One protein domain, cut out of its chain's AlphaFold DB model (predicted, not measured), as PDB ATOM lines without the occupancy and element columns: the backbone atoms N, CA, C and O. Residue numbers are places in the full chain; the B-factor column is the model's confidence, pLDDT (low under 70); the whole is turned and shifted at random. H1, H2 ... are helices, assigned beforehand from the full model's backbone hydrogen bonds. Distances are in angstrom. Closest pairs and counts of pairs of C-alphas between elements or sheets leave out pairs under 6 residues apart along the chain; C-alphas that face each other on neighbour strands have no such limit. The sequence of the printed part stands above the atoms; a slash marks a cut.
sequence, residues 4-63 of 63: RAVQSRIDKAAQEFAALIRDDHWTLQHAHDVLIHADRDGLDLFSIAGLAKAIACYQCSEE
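What this domain is: This is residues 4 to 63 of the 63 residues of an uncharacterized protein of Cupriavidus metallidurans (UniProt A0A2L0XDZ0). Two long helices, H1 and H3, cross as an X near their middles, and the short helix H2 packs on H3. The printed part has 60 residues with three named helices, H1, H2 and H3 in chain order, and no named strand: the class is all helix. It is compact, with a radius of gyration of the C-alphas of 11.0 A and spans of 30 by 27 by 16 A.

Where its parts are: H1, residues 4 to 22, begins at C-alpha 4 (181.012, 160.241, 149.504) and is 26.2 A long. H2 is residues 28 to 36, 12.6 A. H3, residues 45 to 61, is 24.4 A long and ends at C-alpha 61 (191.276, 171.488, 129.667).

How they stand to each other: H1 touches H3, the same way at a steep tilt of 54 degrees; the closest C-alphas, of Ala 14 and Gly 50, are 3.9 A apart. H2 and H3 form a helical hairpin, opposite ways at a shallow tilt of 28 degrees; H3 touches H2 with residues 48 to 55 alone, closest at the C-alphas of Leu 35 and Ile 48, 6.6 A. H1 and H2 are close but not clearly touching, closest at the C-alphas of Ile 21 and Leu 28, 6.5 A. In H1, H2 and H3 every O i to N i+4 pair is within hydrogen-bond range.

The domain as a whole: The C-alphas farthest apart, of Arg 40 and Glu 63, are 32.3 A apart. The printed part has no cut and no long link. Residues 62 to 63 have pLDDT under 70.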
ATOM      1  N   ARG A   4     179.588 160.470 149.794       95.25
ATOM      2  CA  ARG A   4     181.012 160.241 149.504       95.25
ATOM      3  C   ARG A   4     181.251 158.943 148.725       95.25
ATOM      4  O   ARG A   4     182.048 158.936 147.794       95.25
ATOM      5  N   ALA A   5     180.567 157.856 149.086       94.44
ATOM      6  CA  ALA A   5     180.697 156.585 148.374       94.44
ATOM      7  C   ALA A   5     180.138 156.673 146.942       94.44
ATOM      8  O   ALA A   5     180.730 156.117 146.022       94.44
ATOM      9  N   VAL A   6     179.037 157.405 146.748       95.75
ATOM     10  CA  VAL A   6     178.474 157.685 145.416       95.75
ATOM     11  C   VAL A   6     179.452 158.499 144.571       95.75
ATOM     12  O   VAL A   6     179.774 158.090 143.459       95.75
ATOM     13  N   GLN A   7     179.987 159.592 145.121       95.88
ATOM     14  CA  GLN A   7     180.939 160.444 144.409       95.88
ATOM     15  C   GLN A   7     182.192 159.668 143.989       95.88
ATOM     16  O   GLN A   7     182.619 159.777 142.848       95.88
ATOM     17  N   SER A   8     182.721 158.806 144.864       97.38
ATOM     18  CA  SER A   8     183.882 157.971 144.537       97.38
ATOM     19  C   SER A   8     183.634 157.029 143.355       97.38
ATOM     20  O   SER A   8     184.568 156.754 142.605       97.38
ATOM     21  N   ARG A   9     182.404 156.526 143.172       97.62
ATOM     22  CA  ARG A   9     182.055 155.686 142.014       97.62
ATOM     23  C   ARG A   9     182.012 156.499 140.726       97.62
ATOM     24  O   ARG A   9     182.552 156.053 139.721       97.62
ATOM     25  N   ILE A  10     181.414 157.688 140.782       98.00
ATOM     26  CA  ILE A  10     181.353 158.617 139.646       98.00
ATOM     27  C   ILE A  10     182.766 159.041 139.240       98.00
ATOM     28  O   ILE A  10     183.096 159.026 138.061       98.00
ATOM     29  N   ASP A  11     183.616 159.372 140.213       97.50
ATOM     30  CA  ASP A  11     184.993 159.794 139.959       97.50
ATOM     31  C   ASP A  11     185.823 158.676 139.329       97.50
ATOM     32  O   ASP A  11     186.596 158.938 138.411       97.50
ATOM     33  N   LYS A  12     185.628 157.430 139.775       98.00
ATOM     34  CA  LYS A  12     186.276 156.269 139.165       98.00
ATOM     35  C   LYS A  12     185.845 156.091 137.704       98.00
ATOM     36  O   LYS A  12     186.705 155.995 136.837       98.00
ATOM     37  N   ALA A  13     184.541 156.114 137.426       97.94
ATOM     38  CA  ALA A  13     184.035 156.018 136.055       97.94
ATOM     39  C   ALA A  13     184.539 157.180 135.178       97.94
ATOM     40  O   ALA A  13     184.957 156.973 134.044       97.94
ATOM     41  N   ALA A  14     184.574 158.401 135.716       97.88
ATOM     42  CA  ALA A  14     185.108 159.561 135.007       97.88
ATOM     43  C   ALA A  14     186.590 159.395 134.642       97.88
ATOM     44  O   ALA A  14     186.990 159.793 133.554       97.88
ATOM     45  N   GLN A  15     187.407 158.804 135.519       97.38
ATOM     46  CA  GLN A  15     188.810 158.513 135.212       97.38
ATOM     47  C   GLN A  15     188.946 157.502 134.069       97.38
ATOM     48  O   GLN A  15     189.767 157.713 133.179       97.38
ATOM     49  N   GLU A  16     188.125 156.451 134.074       97.31
ATOM     50  CA  GLU A  16     188.114 155.419 133.031       97.31
ATOM     51  C   GLU A  16     187.739 156.016 131.662       97.31
ATOM     52  O   GLU A  16     188.487 155.857 130.699       97.31
ATOM     53  N   PHE A  17     186.658 156.800 131.575       97.12
ATOM     54  CA  PHE A  17     186.272 157.463 130.320       97.12
ATOM     55  C   PHE A  17     187.247 158.564 129.894       97.12
ATOM     56  O   PHE A  17     187.511 158.726 128.706       97.12
ATOM     57  N   ALA A  18     187.825 159.309 130.838       95.31
ATOM     58  CA  ALA A  18     188.804 160.339 130.505       95.31
ATOM     59  C   ALA A  18     190.101 159.754 129.931       95.31
ATOM     60  O   ALA A  18     190.790 160.463 129.205       95.31
ATOM     61  N   ALA A  19     190.454 158.509 130.267       95.62
ATOM     62  CA  ALA A  19     191.559 157.803 129.619       95.62
ATOM     63  C   ALA A  19     191.195 157.440 128.172       95.62
ATOM     64  O   ALA A  19     191.971 157.700 127.263       95.62
ATOM     65  N   LEU A  20     189.972 156.948 127.934       95.75
ATOM     66  CA  LEU A  20     189.500 156.639 126.578       95.75
ATOM     67  C   LEU A  20     189.511 157.868 125.659       95.75
ATOM     68  O   LEU A  20     189.921 157.755 124.509       95.75
ATOM     69  N   ILE A  21     189.089 159.028 126.170       93.12
ATOM     70  CA  ILE A  21     189.068 160.277 125.397       93.12
ATOM     71  C   ILE A  21     190.490 160.819 125.176       93.12
ATOM     72  O   ILE A  21     190.823 161.202 124.064       93.12
ATOM     73  N   ARG A  22     191.341 160.850 126.214       90.69
ATOM     74  CA  ARG A  22     192.691 161.442 126.115       90.69
ATOM     75  C   ARG A  22     193.695 160.598 125.340       90.69
ATOM     76  O   ARG A  22     194.600 161.163 124.743       90.69
ATOM     77  N   ASP A  23     193.545 159.279 125.359       91.56
ATOM     78  CA  ASP A  23     194.447 158.364 124.655       91.56
ATOM     79  C   ASP A  23     194.014 158.146 123.187       91.56
ATOM     80  O   ASP A  23     194.406 157.156 122.571       91.56
ATOM     81  N   ASP A  24     193.160 159.026 122.640       85.19
ATOM     82  CA  ASP A  24     192.590 158.981 121.281       85.19
ATOM     83  C   ASP A  24     191.845 157.676 120.927       85.19
ATOM     84  O   ASP A  24     191.518 157.420 119.765       85.19
ATOM     85  N   HIS A  25     191.508 156.844 121.919       92.19
ATOM     86  CA  HIS A  25     190.668 155.666 121.693       92.19
ATOM     87  C   HIS A  25     189.240 156.078 121.327       92.19
ATOM     88  O   HIS A  25     188.598 155.426 120.500       92.19
ATOM     89  N   TRP A  26     188.737 157.143 121.954       95.62
ATOM     90  CA  TRP A  26     187.427 157.731 121.711       95.62
ATOM     91  C   TRP A  26     187.580 159.168 121.230       95.62
ATOM     92  O   TRP A  26     188.197 159.994 121.895       95.62
ATOM     93  N   THR A  27     186.921 159.501 120.122       94.44
ATOM     94  CA  THR A  27     186.727 160.907 119.767       94.44
ATOM     95  C   THR A  27     185.731 161.551 120.730       94.44
ATOM     96  O   THR A  27     184.836 160.885 121.263       94.44
ATOM     97  N   LEU A  28     185.819 162.871 120.907       93.19
ATOM     98  CA  LEU A  28     184.841 163.613 121.706       93.19
ATOM     99  C   LEU A  28     183.408 163.423 121.176       93.19
ATOM    100  O   LEU A  28     182.471 163.270 121.956       93.19
ATOM    101  N   GLN A  29     183.245 163.360 119.851       95.50
ATOM    102  CA  GLN A  29     181.959 163.063 119.219       95.50
ATOM    103  C   GLN A  29     181.431 161.683 119.629       95.50
ATOM    104  O   GLN A  29     180.272 161.569 120.016       95.50
ATOM    105  N   HIS A  30     182.280 160.653 119.613       96.19
ATOM    106  CA  HIS A  30     181.880 159.317 120.042       96.19
ATOM    107  C   HIS A  30     181.461 159.290 121.520       96.19
ATOM    108  O   HIS A  30     180.447 158.687 121.859       96.19
ATOM    109  N   ALA A  31     182.182 159.998 122.395       95.62
ATOM    110  CA  ALA A  31     181.813 160.111 123.806       95.62
ATOM    111  C   ALA A  31     180.423 160.752 123.998       95.62
ATOM    112  O   ALA A  31     179.638 160.297 124.833       95.62
ATOM    113  N   HIS A  32     180.090 161.777 123.205       96.25
ATOM    114  CA  HIS A  32     178.751 162.373 123.192       96.25
ATOM    115  C   HIS A  32     177.677 161.405 122.680       96.25
ATOM    116  O   HIS A  32     176.608 161.329 123.287       96.25
ATOM    117  N   ASP A  33     177.956 160.648 121.617       96.56
ATOM    118  CA  ASP A  33     177.016 159.661 121.074       96.56
ATOM    119  C   ASP A  33     176.683 158.578 122.110       96.56
ATOM    120  O   ASP A  33     175.510 158.274 122.329       96.56
ATOM    121  N   VAL A  34     177.697 158.058 122.810       96.19
ATOM    122  CA  VAL A  34     177.514 157.090 123.905       96.19
ATOM    123  C   VAL A  34     176.678 157.688 125.039       96.19
ATOM    124  O   VAL A  34     175.803 157.026 125.591       96.19
ATOM    125  N   LEU A  35     176.890 158.963 125.387       96.00
ATOM    126  CA  LEU A  35     176.099 159.623 126.429       96.00
ATOM    127  C   LEU A  35     174.621 159.779 126.027       96.00
ATOM    128  O   LEU A  35     173.734 159.545 126.848       96.00
ATOM    129  N   ILE A  36     174.346 160.153 124.774       96.56
ATOM    130  CA  ILE A  36     172.981 160.296 124.233       96.56
ATOM    131  C   ILE A  36     172.271 158.939 124.173       96.56
ATOM    132  O   ILE A  36     171.062 158.852 124.398       96.56
ATOM    133  N   HIS A  37     173.020 157.877 123.889       95.62
ATOM    134  CA  HIS A  37     172.504 156.522 123.723       95.62
ATOM    135  C   HIS A  37     172.805 155.605 124.913       95.62
ATOM    136  O   HIS A  37     172.765 154.384 124.772       95.62
ATOM    137  N   ALA A  38     173.005 156.173 126.105       92.00
ATOM    138  CA  ALA A  38     173.446 155.431 127.283       92.00
ATOM    139  C   ALA A  38     172.558 154.230 127.665       92.00
ATOM    140  O   ALA A  38     173.061 153.226 128.169       92.00
ATOM    141  N   ASP A  39     171.252 154.314 127.391       87.69
ATOM    142  CA  ASP A  39     170.299 153.215 127.591       87.69
ATOM    143  C   ASP A  39     170.590 152.018 126.666       87.69
ATOM    144  O   ASP A  39     170.587 150.866 127.097       87.69
ATOM    145  N   ARG A  40     170.934 152.287 125.400       90.69
ATOM    146  CA  ARG A  40     171.319 151.259 124.422       90.69
ATOM    147  C   ARG A  40     172.651 150.608 124.785       90.69
ATOM    148  O   ARG A  40     172.807 149.405 124.590       90.69
ATOM    149  N   ASP A  41     173.587 151.399 125.300       86.50
ATOM    150  CA  ASP A  41     174.935 150.947 125.649       86.50
ATOM    151  C   ASP A  41     175.009 150.307 127.049       86.50
ATOM    152  O   ASP A  41     176.076 149.876 127.488       86.50
ATOM    153  N   GLY A  42     173.873 150.200 127.750       92.00
ATOM    154  CA  GLY A  42     173.767 149.502 129.033       92.00
ATOM    155  C   GLY A  42     174.520 150.188 130.175       92.00
ATOM    156  O   GLY A  42     174.933 149.525 131.128       92.00
ATOM    157  N   LEU A  43     174.727 151.505 130.084       94.31
ATOM    158  CA  LEU A  43     175.443 152.274 131.096       94.31
ATOM    159  C   LEU A  43     174.567 152.491 132.331       94.31
ATOM    160  O   LEU A  43     173.458 153.018 132.253       94.31
ATOM    161  N   ASP A  44     175.097 152.133 133.502       95.69
ATOM    162  CA  ASP A  44     174.452 152.485 134.763       95.69
ATOM    163  C   ASP A  44     174.566 153.992 135.064       95.69
ATOM    164  O   ASP A  44     175.396 154.711 134.500       95.69
ATOM    165  N   LEU A  45     173.737 154.484 135.988       95.56
ATOM    166  CA  LEU A  45     173.665 155.911 136.326       95.56
ATOM    167  C   LEU A  45     175.011 156.505 136.785       95.56
ATOM    168  O   LEU A  45     175.281 157.681 136.536       95.56
ATOM    169  N   PHE A  46     175.860 155.723 137.457       96.81
ATOM    170  CA  PHE A  46     177.176 156.186 137.898       96.81
ATOM    171  C   PHE A  46     178.138 156.303 136.718       96.81
ATOM    172  O   PHE A  46     178.905 157.263 136.664       96.81
ATOM    173  N   SER A  47     178.061 155.375 135.764       97.38
ATOM    174  CA  SER A  47     178.830 155.436 134.522       97.38
ATOM    175  C   SER A  47     178.391 156.597 133.631       97.38
ATOM    176  O   SER A  47     179.248 157.310 133.121       97.38
ATOM    177  N   ILE A  48     177.084 156.868 133.521       97.88
ATOM    178  CA  ILE A  48     176.548 158.044 132.806       97.88
ATOM    179  C   ILE A  48     177.092 159.340 133.420       97.88
ATOM    180  O   ILE A  48     177.628 160.194 132.714       97.88
ATOM    181  N   ALA A  49     176.994 159.479 134.745       97.88
ATOM    182  CA  ALA A  49     177.516 160.648 135.448       97.88
ATOM    183  C   ALA A  49     179.043 160.780 135.297       97.88
ATOM    184  O   ALA A  49     179.559 161.889 135.152       97.88
ATOM    185  N   GLY A  50     179.763 159.655 135.308       97.94
ATOM    186  CA  GLY A  50     181.204 159.604 135.076       97.94
ATOM    187  C   GLY A  50     181.590 160.065 133.671       97.94
ATOM    188  O   GLY A  50     182.455 160.929 133.535       97.94
ATOM    189  N   LEU A  51     180.915 159.555 132.636       97.94
ATOM    190  CA  LEU A  51     181.130 159.940 131.240       97.94
ATOM    191  C   LEU A  51     180.858 161.433 131.022       97.94
ATOM    192  O   LEU A  51     181.696 162.136 130.463       97.94
ATOM    193  N   ALA A  52     179.735 161.942 131.537       97.81
ATOM    194  CA  ALA A  52     179.410 163.365 131.457       97.81
ATOM    195  C   ALA A  52     180.488 164.240 132.126       97.81
ATOM    196  O   ALA A  52     180.897 165.260 131.570       97.81
ATOM    197  N   LYS A  53     180.998 163.820 133.293       97.69
ATOM    198  CA  LYS A  53     182.102 164.508 133.975       97.69
ATOM    199  C   LYS A  53     183.395 164.470 133.156       97.69
ATOM    200  O   LYS A  53     184.071 165.491 133.071       97.69
ATOM    201  N   ALA A  54     183.740 163.327 132.563       96.81
ATOM    202  CA  ALA A  54     184.940 163.181 131.740       96.81
ATOM    203  C   ALA A  54     184.920 164.119 130.523       96.81
ATOM    204  O   ALA A  54     185.894 164.835 130.302       96.81
ATOM    205  N   ILE A  55     183.794 164.166 129.800       96.44
ATOM    206  CA  ILE A  55     183.575 165.067 128.656       96.44
ATOM    207  C   ILE A  55     183.750 166.529 129.079       96.44
ATOM    208  O   ILE A  55     184.535 167.254 128.471       96.44
ATOM    209  N   ALA A  56     183.076 166.950 130.155       96.00
ATOM    210  CA  ALA A  56     183.158 168.327 130.641       96.00
ATOM    211  C   ALA A  56     184.589 168.712 131.053       96.00
ATOM    212  O   ALA A  56     185.077 169.775 130.682       96.00
ATOM    213  N   CYS A  57     185.293 167.840 131.784       93.88
ATOM    214  CA  CYS A  57     186.679 168.092 132.176       93.88
ATOM    215  C   CYS A  57     187.619 168.190 130.969       93.88
ATOM    216  O   CYS A  57     188.511 169.037 130.980       93.88
ATOM    217  N   TYR A  58     187.432 167.345 129.952       91.44
ATOM    218  CA  TYR A  58     188.226 167.399 128.726       91.44
ATOM    219  C   TYR A  58     188.034 168.744 128.011       91.44
ATOM    220  O   TYR A  58     189.009 169.439 127.751       91.44
ATOM    221  N   GLN A  59     186.783 169.170 127.819       90.69
ATOM    222  CA  GLN A  59     186.447 170.451 127.186       90.69
ATOM    223  C   GLN A  59     186.962 171.675 127.959       90.69
ATOM    224  O   GLN A  59     187.334 172.662 127.340       90.69
ATOM    225  N   CYS A  60     187.021 171.619 129.294       88.62
ATOM    226  CA  CYS A  60     187.624 172.687 130.104       88.62
ATOM    227  C   CYS A  60     189.162 172.697 130.081       88.62
ATOM    228  O   CYS A  60     189.756 173.672 130.526       88.62
ATOM    229  N   SER A  61     189.809 171.603 129.668       78.94
ATOM    230  CA  SER A  61     191.276 171.488 129.667       78.94
ATOM    231  C   SER A  61     191.908 171.880 128.329       78.94
ATOM    232  O   SER A  61     193.126 172.009 128.269       78.94
ATOM    233  N   GLU A  62     191.108 172.041 127.271       61.41
ATOM    234  CA  GLU A  62     191.552 172.525 125.953       61.41
ATOM    235  C   GLU A  62     191.423 174.060 125.791       61.41
ATOM    236  O   GLU A  62     191.378 174.554 124.664       61.41
ATOM    237  N   GLU A  63     191.392 174.817 126.900       45.22
ATOM    238  CA  GLU A  63     191.616 176.279 126.928       45.22
ATOM    239  C   GLU A  63     193.091 176.641 127.171       45.22
ATOM    240  O   GLU A  63     193.730 176.026 128.060       45.22
TER     241      GLU A  63